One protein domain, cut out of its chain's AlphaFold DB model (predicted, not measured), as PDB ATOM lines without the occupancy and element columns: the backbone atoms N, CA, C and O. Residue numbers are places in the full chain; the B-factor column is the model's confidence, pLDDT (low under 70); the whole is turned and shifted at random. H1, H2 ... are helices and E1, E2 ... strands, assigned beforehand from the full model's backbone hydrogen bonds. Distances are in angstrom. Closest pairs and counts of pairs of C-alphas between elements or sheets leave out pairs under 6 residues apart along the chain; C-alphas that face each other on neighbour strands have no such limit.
ATOM      1  N   SER A   4      20.390  27.513 -47.685       80.88
ATOM      2  CA  SER A   4      19.734  27.608 -48.990       80.88
ATOM      3  C   SER A   4      18.342  28.248 -48.935       80.88
ATOM      4  O   SER A   4      17.994  29.013 -49.827       80.88
ATOM      5  N   GLU A   5      17.563  27.998 -47.877       84.06
ATOM      6  CA  GLU A   5      16.224  28.585 -47.702       84.06
ATOM      7  C   GLU A   5      16.299  30.092 -47.420       84.06
ATOM      8  O   GLU A   5      15.485  30.863 -47.921       84.06
ATOM      9  N   VAL A   6      17.302  30.528 -46.649       86.50
ATOM     10  CA  VAL A   6      17.537  31.953 -46.365       86.50
ATOM     11  C   VAL A   6      18.042  32.669 -47.619       86.50
ATOM     12  O   VAL A   6      17.577  33.760 -47.938       86.50
ATOM     13  N   LEU A   7      18.947  32.041 -48.370       87.75
ATOM     14  CA  LEU A   7      19.503  32.609 -49.600       87.75
ATOM     15  C   LEU A   7      18.460  32.779 -50.708       87.75
ATOM     16  O   LEU A   7      18.509  33.772 -51.430       87.75
ATOM     17  N   ALA A   8      17.478  31.876 -50.797       89.38
ATOM     18  CA  ALA A   8      16.359  31.994 -51.732       89.38
ATOM     19  C   ALA A   8      15.490  33.245 -51.486       89.38
ATOM     20  O   ALA A   8      14.771  33.689 -52.376       89.38
ATOM     21  N   LEU A   9      15.566  33.836 -50.289       89.62
ATOM     22  CA  LEU A   9      14.827  35.038 -49.907       89.62
ATOM     23  C   LEU A   9      15.647  36.325 -50.081       89.62
ATOM     24  O   LEU A   9      15.270  37.349 -49.510       89.62
ATOM     25  N   LYS A  10      16.739  36.295 -50.862       89.19
ATOM     26  CA  LYS A  10      17.649  37.430 -51.107       89.19
ATOM     27  C   LYS A  10      16.922  38.770 -51.233       89.19
ATOM     28  O   LYS A  10      17.181  39.673 -50.442       89.19
ATOM     29  N   ASP A  11      15.981  38.879 -52.169       88.62
ATOM     30  CA  ASP A  11      15.292  40.144 -52.450       88.62
ATOM     31  C   ASP A  11      14.479  40.648 -51.255       88.62
ATOM     32  O   ASP A  11      14.482  41.842 -50.963       88.62
ATOM     33  N   LYS A  12      13.834  39.735 -50.520       89.50
ATOM     34  CA  LYS A  12      13.026  40.066 -49.338       89.50
ATOM     35  C   LYS A  12      13.887  40.435 -48.128       89.50
ATOM     36  O   LYS A  12      13.454  41.219 -47.293       89.50
ATOM     37  N   LEU A  13      15.093  39.873 -48.017       89.06
ATOM     38  CA  LEU A  13      16.006  40.119 -46.897       89.06
ATOM     39  C   LEU A  13      16.876  41.363 -47.104       89.06
ATOM     40  O   LEU A  13      17.102  42.112 -46.155       89.06
ATOM     41  N   LEU A  14      17.359  41.593 -48.327       90.62
ATOM     42  CA  LEU A  14      18.181  42.759 -48.659       90.62
ATOM     43  C   LEU A  14      17.340  44.014 -48.890       90.62
ATOM     44  O   LEU A  14      17.766  45.100 -48.507       90.62
ATOM     45  N   ASN A  15      16.149  43.864 -49.479       90.12
ATOM     46  CA  ASN A  15      15.252  44.967 -49.819       90.12
ATOM     47  C   ASN A  15      13.809  44.681 -49.358       90.12
ATOM     48  O   ASN A  15      12.908  44.578 -50.197       90.12
ATOM     49  N   PRO A  16      13.556  44.571 -48.040       89.56
ATOM     50  CA  PRO A  16      12.221  44.277 -47.525       89.56
ATOM     51  C   PRO A  16      11.220  45.377 -47.907       89.56
ATOM     52  O   PRO A  16      11.401  46.565 -47.605       89.56
ATOM     53  N   LYS A  17      10.123  44.980 -48.558       90.25
ATOM     54  CA  LYS A  17       9.047  45.881 -48.979       90.25
ATOM     55  C   LYS A  17       7.901  45.857 -47.978       90.25
ATOM     56  O   LYS A  17       7.640  44.881 -47.281       90.25
ATOM     57  N   ARG A  18       7.165  46.969 -47.916       89.50
ATOM     58  CA  ARG A  18       5.932  47.036 -47.124       89.50
ATOM     59  C   ARG A  18       4.928  46.026 -47.683       89.50
ATOM     60  O   ARG A  18       4.625  46.070 -48.869       89.50
ATOM     61  N   GLY A  19       4.348  45.222 -46.800       87.75
ATOM     62  CA  GLY A  19       3.377  44.191 -47.155       87.75
ATOM     63  C   GLY A  19       4.008  42.831 -47.437       87.75
ATOM     64  O   GLY A  19       3.264  41.874 -47.619       87.75
ATOM     65  N   ASP A  20       5.343  42.722 -47.423       90.38
ATOM     66  CA  ASP A  20       5.993  41.423 -47.540       90.38
ATOM     67  C   ASP A  20       5.613  40.532 -46.353       90.38
ATOM     68  O   ASP A  20       5.716  40.928 -45.187       90.38
ATOM     69  N   ASN A  21       5.198  39.309 -46.681       93.25
ATOM     70  CA  ASN A  21       5.060  38.211 -45.740       93.25
ATOM     71  C   ASN A  21       5.859  37.009 -46.263       93.25
ATOM     72  O   ASN A  21       5.810  36.677 -47.457       93.25
ATOM     73  N   TYR A  22       6.673  36.415 -45.398       93.31
ATOM     74  CA  TYR A  22       7.474  35.242 -45.716       93.31
ATOM     75  C   TYR A  22       7.920  34.520 -44.452       93.31
ATOM     76  O   TYR A  22       8.063  35.112 -43.384       93.31
ATOM     77  N   ASP A  23       8.211  33.235 -44.613       92.81
ATOM     78  CA  ASP A  23       8.774  32.419 -43.552       92.81
ATOM     79  C   ASP A  23      10.284  32.335 -43.704       92.81
ATOM     80  O   ASP A  23      10.795  32.087 -44.796       92.81
ATOM     81  N   THR A  24      11.017  32.509 -42.611       92.19
ATOM     82  CA  THR A  24      12.461  32.278 -42.606       92.19
ATOM     83  C   THR A  24      12.956  31.862 -41.228       92.19
ATOM     84  O   THR A  24      12.255  31.984 -40.222       92.19
ATOM     85  N   TRP A  25      14.183  31.355 -41.175       90.25
ATOM     86  CA  TRP A  25      14.857  31.092 -39.912       90.25
ATOM     87  C   TRP A  25      15.339  32.407 -39.311       90.25
ATOM     88  O   TRP A  25      16.167  33.096 -39.902       90.25
ATOM     89  N   PHE A  26      14.837  32.742 -38.127       89.88
ATOM     90  CA  PHE A  26      15.188  33.969 -37.423       89.88
ATOM     91  C   PHE A  26      15.659  33.652 -36.004       89.88
ATOM     92  O   PHE A  26      15.228  32.667 -35.396       89.88
ATOM     93  N   TYR A  27      16.569  34.476 -35.485       87.81
ATOM     94  CA  TYR A  27      17.100  34.318 -34.137       87.81
ATOM     95  C   TYR A  27      16.351  35.236 -33.167       87.81
ATOM     96  O   TYR A  27      16.487  36.455 -33.238       87.81
ATOM     97  N   LEU A  28      15.554  34.647 -32.273       85.62
ATOM     98  CA  LEU A  28      14.876  35.362 -31.181       85.62
ATOM     99  C   LEU A  28      15.561  35.039 -29.842       85.62
ATOM    100  O   LEU A  28      16.440  35.761 -29.393       85.62
ATOM    101  N   ASP A  29      15.191  33.905 -29.248       84.69
ATOM    102  CA  ASP A  29      15.806  33.235 -28.088       84.69
ATOM    103  C   ASP A  29      16.558  31.953 -28.508       84.69
ATOM    104  O   ASP A  29      16.926  31.112 -27.694       84.69
ATOM    105  N   GLY A  30      16.725  31.783 -29.816       85.56
ATOM    106  CA  GLY A  30      17.223  30.595 -30.488       85.56
ATOM    107  C   GLY A  30      16.797  30.621 -31.953       85.56
ATOM    108  O   GLY A  30      15.914  31.389 -32.345       85.56
ATOM    109  N   TRP A  31      17.427  29.783 -32.778       86.75
ATOM    110  CA  TRP A  31      17.062  29.655 -34.189       86.75
ATOM    111  C   TRP A  31      15.723  28.940 -34.326       86.75
ATOM    112  O   TRP A  31      15.610  27.761 -33.987       86.75
ATOM    113  N   ARG A  32      14.716  29.641 -34.845       89.50
ATOM    114  CA  ARG A  32      13.377  29.088 -35.074       89.50
ATOM    115  C   ARG A  32      12.845  29.517 -36.430       89.50
ATOM    116  O   ARG A  32      13.247  30.545 -36.969       89.50
ATOM    117  N   LEU A  33      11.934  28.714 -36.974       91.06
ATOM    118  CA  LEU A  33      11.172  29.099 -38.153       91.06
ATOM    119  C   LEU A  33      10.129  30.144 -37.740       91.06
ATOM    120  O   LEU A  33       9.265  29.877 -36.895       91.06
ATOM    121  N   CYS A  34      10.229  31.327 -38.330       92.69
ATOM    122  CA  CYS A  34       9.393  32.471 -38.019       92.69
ATOM    123  C   CYS A  34       8.682  32.979 -39.272       92.69
ATOM    124  O   CYS A  34       9.284  33.076 -40.337       92.69
ATOM    125  N   GLU A  35       7.418  33.347 -39.102       93.81
ATOM    126  CA  GLU A  35       6.655  34.158 -40.039       93.81
ATOM    127  C   GLU A  35       7.032  35.628 -39.813       93.81
ATOM    128  O   GLU A  35       6.929  36.154 -38.696       93.81
ATOM    129  N   ILE A  36       7.513  36.276 -40.867       94.19
ATOM    130  CA  ILE A  36       7.915  37.677 -40.873       94.19
ATOM    131  C   ILE A  36       6.891  38.476 -41.661       94.19
ATOM    132  O   ILE A  36       6.669  38.220 -42.839       94.19
ATOM    133  N   THR A  37       6.335  39.506 -41.033       94.19
ATOM    134  CA  THR A  37       5.451  40.472 -41.688       94.19
ATOM    135  C   THR A  37       6.071  41.860 -41.643       94.19
ATOM    136  O   THR A  37       6.278  42.431 -40.568       94.19
ATOM    137  N   VAL A  38       6.331  42.442 -42.811       93.25
ATOM    138  CA  VAL A  38       6.920  43.780 -42.932       93.25
ATOM    139  C   VAL A  38       5.810  44.822 -43.059       93.25
ATOM    140  O   VAL A  38       5.189  45.001 -44.106       93.25
ATOM    141  N   GLY A  39       5.543  45.544 -41.973       90.19
ATOM    142  CA  GLY A  39       4.634  46.686 -41.973       90.19
ATOM    143  C   GLY A  39       5.308  47.986 -42.423       90.19
ATOM    144  O   GLY A  39       6.469  48.030 -42.819       90.19
ATOM    145  N   ASN A  40       4.569  49.098 -42.349       86.12
ATOM    146  CA  ASN A  40       5.084  50.397 -42.799       86.12
ATOM    147  C   ASN A  40       6.181  50.955 -41.867       86.12
ATOM    148  O   ASN A  40       7.261  51.325 -42.322       86.12
ATOM    149  N   LYS A  41       5.895  51.003 -40.557       88.94
ATOM    150  CA  LYS A  41       6.802  51.524 -39.512       88.94
ATOM    151  C   LYS A  41       7.452  50.422 -38.674       88.94
ATOM    152  O   LYS A  41       8.502  50.634 -38.077       88.94
ATOM    153  N   ARG A  42       6.802  49.262 -38.597       92.56
ATOM    154  CA  ARG A  42       7.194  48.136 -37.752       92.56
ATOM    155  C   ARG A  42       7.145  46.849 -38.547       92.56
ATOM    156  O   ARG A  42       6.284  46.710 -39.410       92.56
ATOM    157  N   ALA A  43       8.037  45.935 -38.212       93.44
ATOM    158  CA  ALA A  43       7.987  44.557 -38.664       93.44
ATOM    159  C   ALA A  43       7.618  43.653 -37.489       93.44
ATOM    160  O   ALA A  43       7.983  43.936 -36.345       93.44
ATOM    161  N   THR A  44       6.894  42.580 -37.775       93.94
ATOM    162  CA  THR A  44       6.483  41.584 -36.789       93.94
ATOM    163  C   THR A  44       7.140  40.261 -37.130       93.94
ATOM    164  O   THR A  44       7.092  39.826 -38.276       93.94
ATOM    165  N   VAL A  45       7.726  39.620 -36.125       93.69
ATOM    166  CA  VAL A  45       8.314  38.286 -36.218       93.69
ATOM    167  C   VAL A  45       7.540  37.374 -35.284       93.69
ATOM    168  O   VAL A  45       7.473  37.610 -34.075       93.69
ATOM    169  N   LYS A  46       6.940  36.324 -35.832       92.25
ATOM    170  CA  LYS A  46       6.146  35.354 -35.080       92.25
ATOM    171  C   LYS A  46       6.729  33.966 -35.282       92.25
ATOM    172  O   LYS A  46       6.861  33.511 -36.408       92.25
ATOM    173  N   ALA A  47       7.064  33.264 -34.204       92.12
ATOM    174  CA  ALA A  47       7.473  31.865 -34.313       92.12
ATOM    175  C   ALA A  47       6.297  31.010 -34.816       92.12
ATOM    176  O   ALA A  47       5.192  31.104 -34.280       92.12
ATOM    177  N   LYS A  48       6.529  30.167 -35.832       88.88
ATOM    178  CA  LYS A  48       5.501  29.232 -36.326       88.88
ATOM    179  C   LYS A  48       5.171  28.144 -35.314       88.88
ATOM    180  O   LYS A  48       4.038  27.681 -35.239       88.88
ATOM    181  N   HIS A  49       6.176  27.744 -34.544       83.81
ATOM    182  CA  HIS A  49       6.059  26.708 -33.533       83.81
ATOM    183  C   HIS A  49       6.388  27.284 -32.158       83.81
ATOM    184  O   HIS A  49       7.362  28.020 -31.995       83.81
ATOM    185  N   GLY A  50       5.571  26.924 -31.169       79.38
ATOM    186  CA  GLY A  50       5.667  27.419 -29.798       79.38
ATOM    187  C   GLY A  50       4.586  28.444 -29.448       79.38
ATOM    188  O   GLY A  50       3.891  28.974 -30.310       79.38
ATOM    189  N   ARG A  51       4.432  28.719 -28.147       77.62
ATOM    190  CA  ARG A  51       3.457  29.691 -27.604       77.62
ATOM    191  C   ARG A  51       4.039  31.102 -27.444       77.62
ATOM    192  O   ARG A  51       3.531  31.902 -26.662       77.62
ATOM    193  N   GLN A  52       5.140  31.399 -28.129       79.81
ATOM    194  CA  GLN A  52       5.843  32.667 -27.969       79.81
ATOM    195  C   GLN A  52       5.031  33.802 -28.597       79.81
ATOM    196  O   GLN A  52       4.486  33.667 -29.695       79.81
ATOM    197  N   LYS A  53       4.931  34.928 -27.886       85.38
ATOM    198  CA  LYS A  53       4.245  36.114 -28.407       85.38
ATOM    199  C   LYS A  53       5.023  36.675 -29.607       85.38
ATOM    200  O   LYS A  53       6.254  36.617 -29.592       85.38
ATOM    201  N   PRO A  54       4.339  37.236 -30.619       89.44
ATOM    202  CA  PRO A  54       5.009  37.923 -31.715       89.44
ATOM    203  C   PRO A  54       5.888  39.061 -31.190       89.44
ATOM    204  O   PRO A  54       5.452  39.851 -30.349       89.44
ATOM    205  N   VAL A  55       7.112  39.151 -31.699       91.75
ATOM    206  CA  VAL A  55       8.043  40.237 -31.387       91.75
ATOM    207  C   VAL A  55       7.920  41.293 -32.474       91.75
ATOM    208  O   VAL A  55       7.831  40.970 -33.657       91.75
ATOM    209  N   THR A  56       7.892  42.564 -32.081       93.00
ATOM    210  CA  THR A  56       7.819  43.675 -33.034       93.00
ATOM    211  C   THR A  56       9.105  44.478 -33.002       93.00
ATOM    212  O   THR A  56       9.593  44.844 -31.936       93.00
ATOM    213  N   TYR A  57       9.629  44.773 -34.185       91.50
ATOM    214  CA  TYR A  57      10.845  45.550 -34.379       91.50
ATOM    215  C   TYR A  57      10.528  46.846 -35.112       91.50
ATOM    216  O   TYR A  57       9.573  46.940 -35.893       91.50
ATOM    217  N   ASN A  58      11.345  47.868 -34.873       93.38
ATOM    218  CA  ASN A  58      11.321  49.069 -35.695       93.38
ATOM    219  C   ASN A  58      11.887  48.738 -37.082       93.38
ATOM    220  O   ASN A  58      12.868  48.005 -37.187       93.38
ATOM    221  N   ARG A  59      11.299  49.279 -38.153       88.81
ATOM    222  CA  ARG A  59      11.638  48.877 -39.527       88.81
ATOM    223  C   ARG A  59      13.129  49.014 -39.854       88.81
ATOM    224  O   ARG A  59      13.718  48.079 -40.377       88.81
ATOM    225  N   LYS A  60      13.746  50.142 -39.490       89.75
ATOM    226  CA  LYS A  60      15.173  50.396 -39.766       89.75
ATOM    227  C   LYS A  60      16.100  49.403 -39.063       89.75
ATOM    228  O   LYS A  60      17.139  49.032 -39.595       89.75
ATOM    229  N   GLU A  61      15.757  49.023 -37.838       90.25
ATOM    230  CA  GLU A  61      16.531  48.043 -37.077       90.25
ATOM    231  C   GLU A  61      16.339  46.645 -37.662       90.25
ATOM    232  O   GLU A  61      17.301  45.900 -37.833       90.25
ATOM    233  N   PHE A  62      15.106  46.333 -38.053       91.25
ATOM    234  CA  PHE A  62      14.767  45.072 -38.682       91.25
ATOM    235  C   PHE A  62      15.485  44.870 -40.019       91.25
ATOM    236  O   PHE A  62      16.086  43.824 -40.232       91.25
ATOM    237  N   GLU A  63      15.516  45.890 -40.877       91.19
ATOM    238  CA  GLU A  63      16.273  45.895 -42.137       91.19
ATOM    239  C   GLU A  63      17.752  45.542 -41.916       91.19
ATOM    240  O   GLU A  63      18.305  44.705 -42.628       91.19
ATOM    241  N   LYS A  64      18.387  46.100 -40.876       92.31
ATOM    242  CA  LYS A  64      19.774  45.755 -40.519       92.31
ATOM    243  C   LYS A  64      19.916  44.297 -40.090       92.31
ATOM    244  O   LYS A  64      20.890  43.646 -40.472       92.31
ATOM    245  N   GLN A  65      18.970  43.780 -39.306       92.00
ATOM    246  CA  GLN A  65      18.990  42.383 -38.871       92.00
ATOM    247  C   GLN A  65      18.798  41.422 -40.050       92.00
ATOM    248  O   GLN A  65      19.542  40.451 -40.152       92.00
ATOM    249  N   LEU A  66      17.881  41.713 -40.977       92.00
ATOM    250  CA  LEU A  66      17.674  40.911 -42.187       92.00
ATOM    251  C   LEU A  66      18.894  40.921 -43.110       92.00
ATOM    252  O   LEU A  66      19.304  39.872 -43.604       92.00
ATOM    253  N   ASN A  67      19.512  42.088 -43.291       93.06
ATOM    254  CA  ASN A  67      20.729  42.224 -44.082       93.06
ATOM    255  C   ASN A  67      21.875  41.404 -43.456       93.06
ATOM    256  O   ASN A  67      22.524  40.607 -44.134       93.06
ATOM    257  N   THR A  68      22.044  41.507 -42.134       92.38
ATOM    258  CA  THR A  68      23.027  40.712 -41.380       92.38
ATOM    259  C   THR A  68      22.752  39.213 -41.505       92.38
ATOM    260  O   THR A  68      23.678  38.437 -41.730       92.38
ATOM    261  N   LEU A  69      21.486  38.800 -41.396       91.31
ATOM    262  CA  LEU A  69      21.059  37.409 -41.534       91.31
ATOM    263  C   LEU A  69      21.412  36.852 -42.918       91.31
ATOM    264  O   LEU A  69      21.987  35.766 -43.010       91.31
ATOM    265  N   TYR A  70      21.111  37.605 -43.979       93.00
ATOM    266  CA  TYR A  70      21.424  37.211 -45.350       93.00
ATOM    267  C   TYR A  70      22.928  37.022 -45.551       93.00
ATOM    268  O   TYR A  70      23.365  35.952 -45.973       93.00
ATOM    269  N   TRP A  71      23.741  38.017 -45.185       92.50
ATOM    270  CA  TRP A  71      25.192  37.929 -45.362       92.50
ATOM    271  C   TRP A  71      25.841  36.871 -44.476       92.50
ATOM    272  O   TRP A  71      26.830  36.257 -44.877       92.50
ATOM    273  N   TYR A  72      25.281  36.611 -43.294       90.81
ATOM    274  CA  TYR A  72      25.718  35.498 -42.460       90.81
ATOM    275  C   TYR A  72      25.452  34.152 -43.147       90.81
ATOM    276  O   TYR A  72      26.359  33.320 -43.234       90.81
ATOM    277  N   ALA A  73      24.253  33.958 -43.707       90.50
ATOM    278  CA  ALA A  73      23.922  32.758 -44.473       90.50
ATOM    279  C   ALA A  73      24.813  32.609 -45.720       90.50
ATOM    280  O   ALA A  73      25.360  31.528 -45.941       90.50
ATOM    281  N   ALA A  74      25.036  33.694 -46.470       90.94
ATOM    282  CA  ALA A  74      25.913  33.726 -47.643       90.94
ATOM    283  C   ALA A  74      27.362  33.374 -47.289       90.94
ATOM    284  O   ALA A  74      27.991  32.556 -47.953       90.94
ATOM    285  N   LYS A  75      27.880  33.906 -46.178       90.19
ATOM    286  CA  LYS A  75      29.226  33.587 -45.685       90.19
ATOM    287  C   LYS A  75      29.387  32.100 -45.361       90.19
ATOM    288  O   LYS A  75      30.430  31.508 -45.667       90.19
ATOM    289  N   CYS A  76      28.392  31.502 -44.707       88.94
ATOM    290  CA  CYS A  76      28.408  30.079 -44.378       88.94
ATOM    291  C   CYS A  76      28.318  29.210 -45.637       88.94
ATOM    292  O   CYS A  76      29.028  28.211 -45.729       88.94
ATOM    293  N   ASP A  77      27.479  29.598 -46.598       89.69
ATOM    294  CA  ASP A  77      27.316  28.893 -47.867       89.69
ATOM    295  C   ASP A  77      28.590  28.948 -48.720       89.69
ATOM    296  O   ASP A  77      29.126  27.901 -49.069       89.69
ATOM    297  N   ALA A  78      29.179  30.133 -48.903       88.25
ATOM    298  CA  ALA A  78      30.437  30.315 -49.629       88.25
ATOM    299  C   ALA A  78      31.580  29.458 -49.058       88.25
ATOM    300  O   ALA A  78      32.355  28.856 -49.797       88.25
ATOM    301  N   SER A  79      31.675  29.359 -47.725       86.94
ATOM    302  CA  SER A  79      32.677  28.498 -47.073       86.94
ATOM    303  C   SER A  79      32.442  27.018 -47.380       86.94
ATOM    304  O   SER A  79      33.393  26.246 -47.484       86.94
ATOM    305  N   ARG A  80      31.175  26.612 -47.501       86.75
ATOM    306  CA  ARG A  80      30.787  25.225 -47.757       86.75
ATOM    307  C   ARG A  80      30.964  24.845 -49.224       86.75
ATOM    308  O   ARG A  80      31.411  23.736 -49.493       86.75
ATOM    309  N   VAL A  81      30.672  25.758 -50.148       86.81
ATOM    310  CA  VAL A  81      30.944  25.585 -51.582       86.81
ATOM    311  C   VAL A  81      32.440  25.370 -51.816       86.81
ATOM    312  O   VAL A  81      32.818  24.389 -52.451       86.81
ATOM    313  N   GLU A  82      33.294  26.213 -51.231       86.50
ATOM    314  CA  GLU A  82      34.754  26.068 -51.345       86.50
ATOM    315  C   GLU A  82      35.268  24.772 -50.714       86.50
ATOM    316  O   GLU A  82      36.107  24.093 -51.308       86.50
ATOM    317  N   TYR A  83      34.735  24.378 -49.552       87.12
ATOM    318  CA  TYR A  83      35.082  23.100 -48.929       87.12
ATOM    319  C   TYR A  83      34.756  21.913 -49.840       87.12
ATOM    320  O   TYR A  83      35.580  21.018 -49.992       87.12
ATOM    321  N   ASN A  84      33.596  21.924 -50.496       86.00
ATOM    322  CA  ASN A  84      33.207  20.850 -51.410       86.00
ATOM    323  C   ASN A  84      34.111  20.768 -52.653       86.00
ATOM    324  O   ASN A  84      34.249  19.692 -53.226       86.00
ATOM    325  N   GLN A  85      34.718  21.882 -53.074       84.06
ATOM    326  CA  GLN A  85      35.602  21.932 -54.244       84.06
ATOM    327  C   GLN A  85      37.069  21.637 -53.908       84.06
ATOM    328  O   GLN A  85      37.757  20.977 -54.679       84.06
ATOM    329  N   THR A  86      37.562  22.143 -52.775       85.06
ATOM    330  CA  THR A  86      38.997  22.149 -52.431       85.06
ATOM    331  C   THR A  86      39.349  21.289 -51.219       85.06
ATOM    332  O   THR A  86      40.528  21.104 -50.924       85.06
ATOM    333  N   GLY A  87      38.353  20.814 -50.468       84.56
ATOM    334  CA  GLY A  87      38.534  20.157 -49.170       84.56
ATOM    335  C   GLY A  87      38.891  21.113 -48.024       84.56
ATOM    336  O   GLY A  87      39.058  20.669 -46.890       84.56
TER     337      GLY A  87
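AT A GLANCE: This is residues 4 to 87 of the 100 residues of an uncharacterized protein of Rhodospirillaceae bacterium TMED256 (UniProt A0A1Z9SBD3). Picture a small, strongly twisted and curved sheet of four strands, E1 to E4, with one long helix, H3, that passes it with residues 59 to 69 and runs on beyond it into an arm, residues 78 to 87 sticking out. Two short helices, H1 and H2, pack on the part of H3 before this arm. You are reading 84 residues with three named helices and four named strands, in the order H1 H2 E1 E2 E3 E4 H3; the antiparallel sheet has the order E1 - E2 - E3 - E4, and the class is mixed, helices and strands. The whole is only just compact, close to loose, with a radius of gyration of the C-alphas of 13.9 A and spans of 44 by 27 by 17 A.

IN THESE COORDINATES: Begin with the sheet: find C-alpha 21 at (5.060, 38.211, -45.740), where E1, residues 21 to 27, starts its 17.2 A. E2, residues 31 to 38, covers 19.5 A and bends by 57 degrees at residue 35. E3 is residues 42 to 47, 16.6 A, and E4 is residues 55 to 58, 10.4 A. H3, residues 59 to 86, runs 40.4 A from C-alpha 59 at (11.638, 48.877, -39.527) to C-alpha 86 at (38.997, 22.149, -52.431). Look back for H1, residues 4 to 7, 5.0 A, and H2, residues 10 to 14, 5.9 A.

HOW THE PARTS SIT: The strands form a meander, each the antiparallel neighbour of the one before, and E1 and E4 are its edge strands. In the hairpin of E1 and E2, at 142 degrees, look at N 34 and O 24, 2.8 A apart and within hydrogen-bond range. In the hairpin of E2 and E3, at 146 degrees, N 35 and O 46 are 2.8 A apart, and in that of E3 and E4, at 156 degrees, N 45 and O 55 are 2.8 A apart, both within range. E1 and E4 are apart. H3 only grazes the sheet, with residues 59 to 69; its closest C-alphas to E3 are those of Arg 59 and Arg 42, 4.8 A. H2 touches H3 at residues 63 to 70 alone, closest at the C-alphas of Leu 13 and Leu 66, 5.1 A. H1 touches H3 at residues 70 to 77 alone, closest at the C-alphas of Leu 7 and Tyr 70, 6.6 A. H1 and H2 meet only through their link. Every O i to N i+4 pair is within hydrogen-bond range in H2 and H3; H1 is too short for such a pair.

THE WHOLE: The two C-alphas farthest apart are those of Lys 41 and Gly 87, 45.7 A. Without residues 78 to 87, which stand free, the body spans 31 by 26 by 17 A. The printed part has no cut, and no link is long. The mean pLDDT of the printed part is 89.3, and no printed residue is under 70.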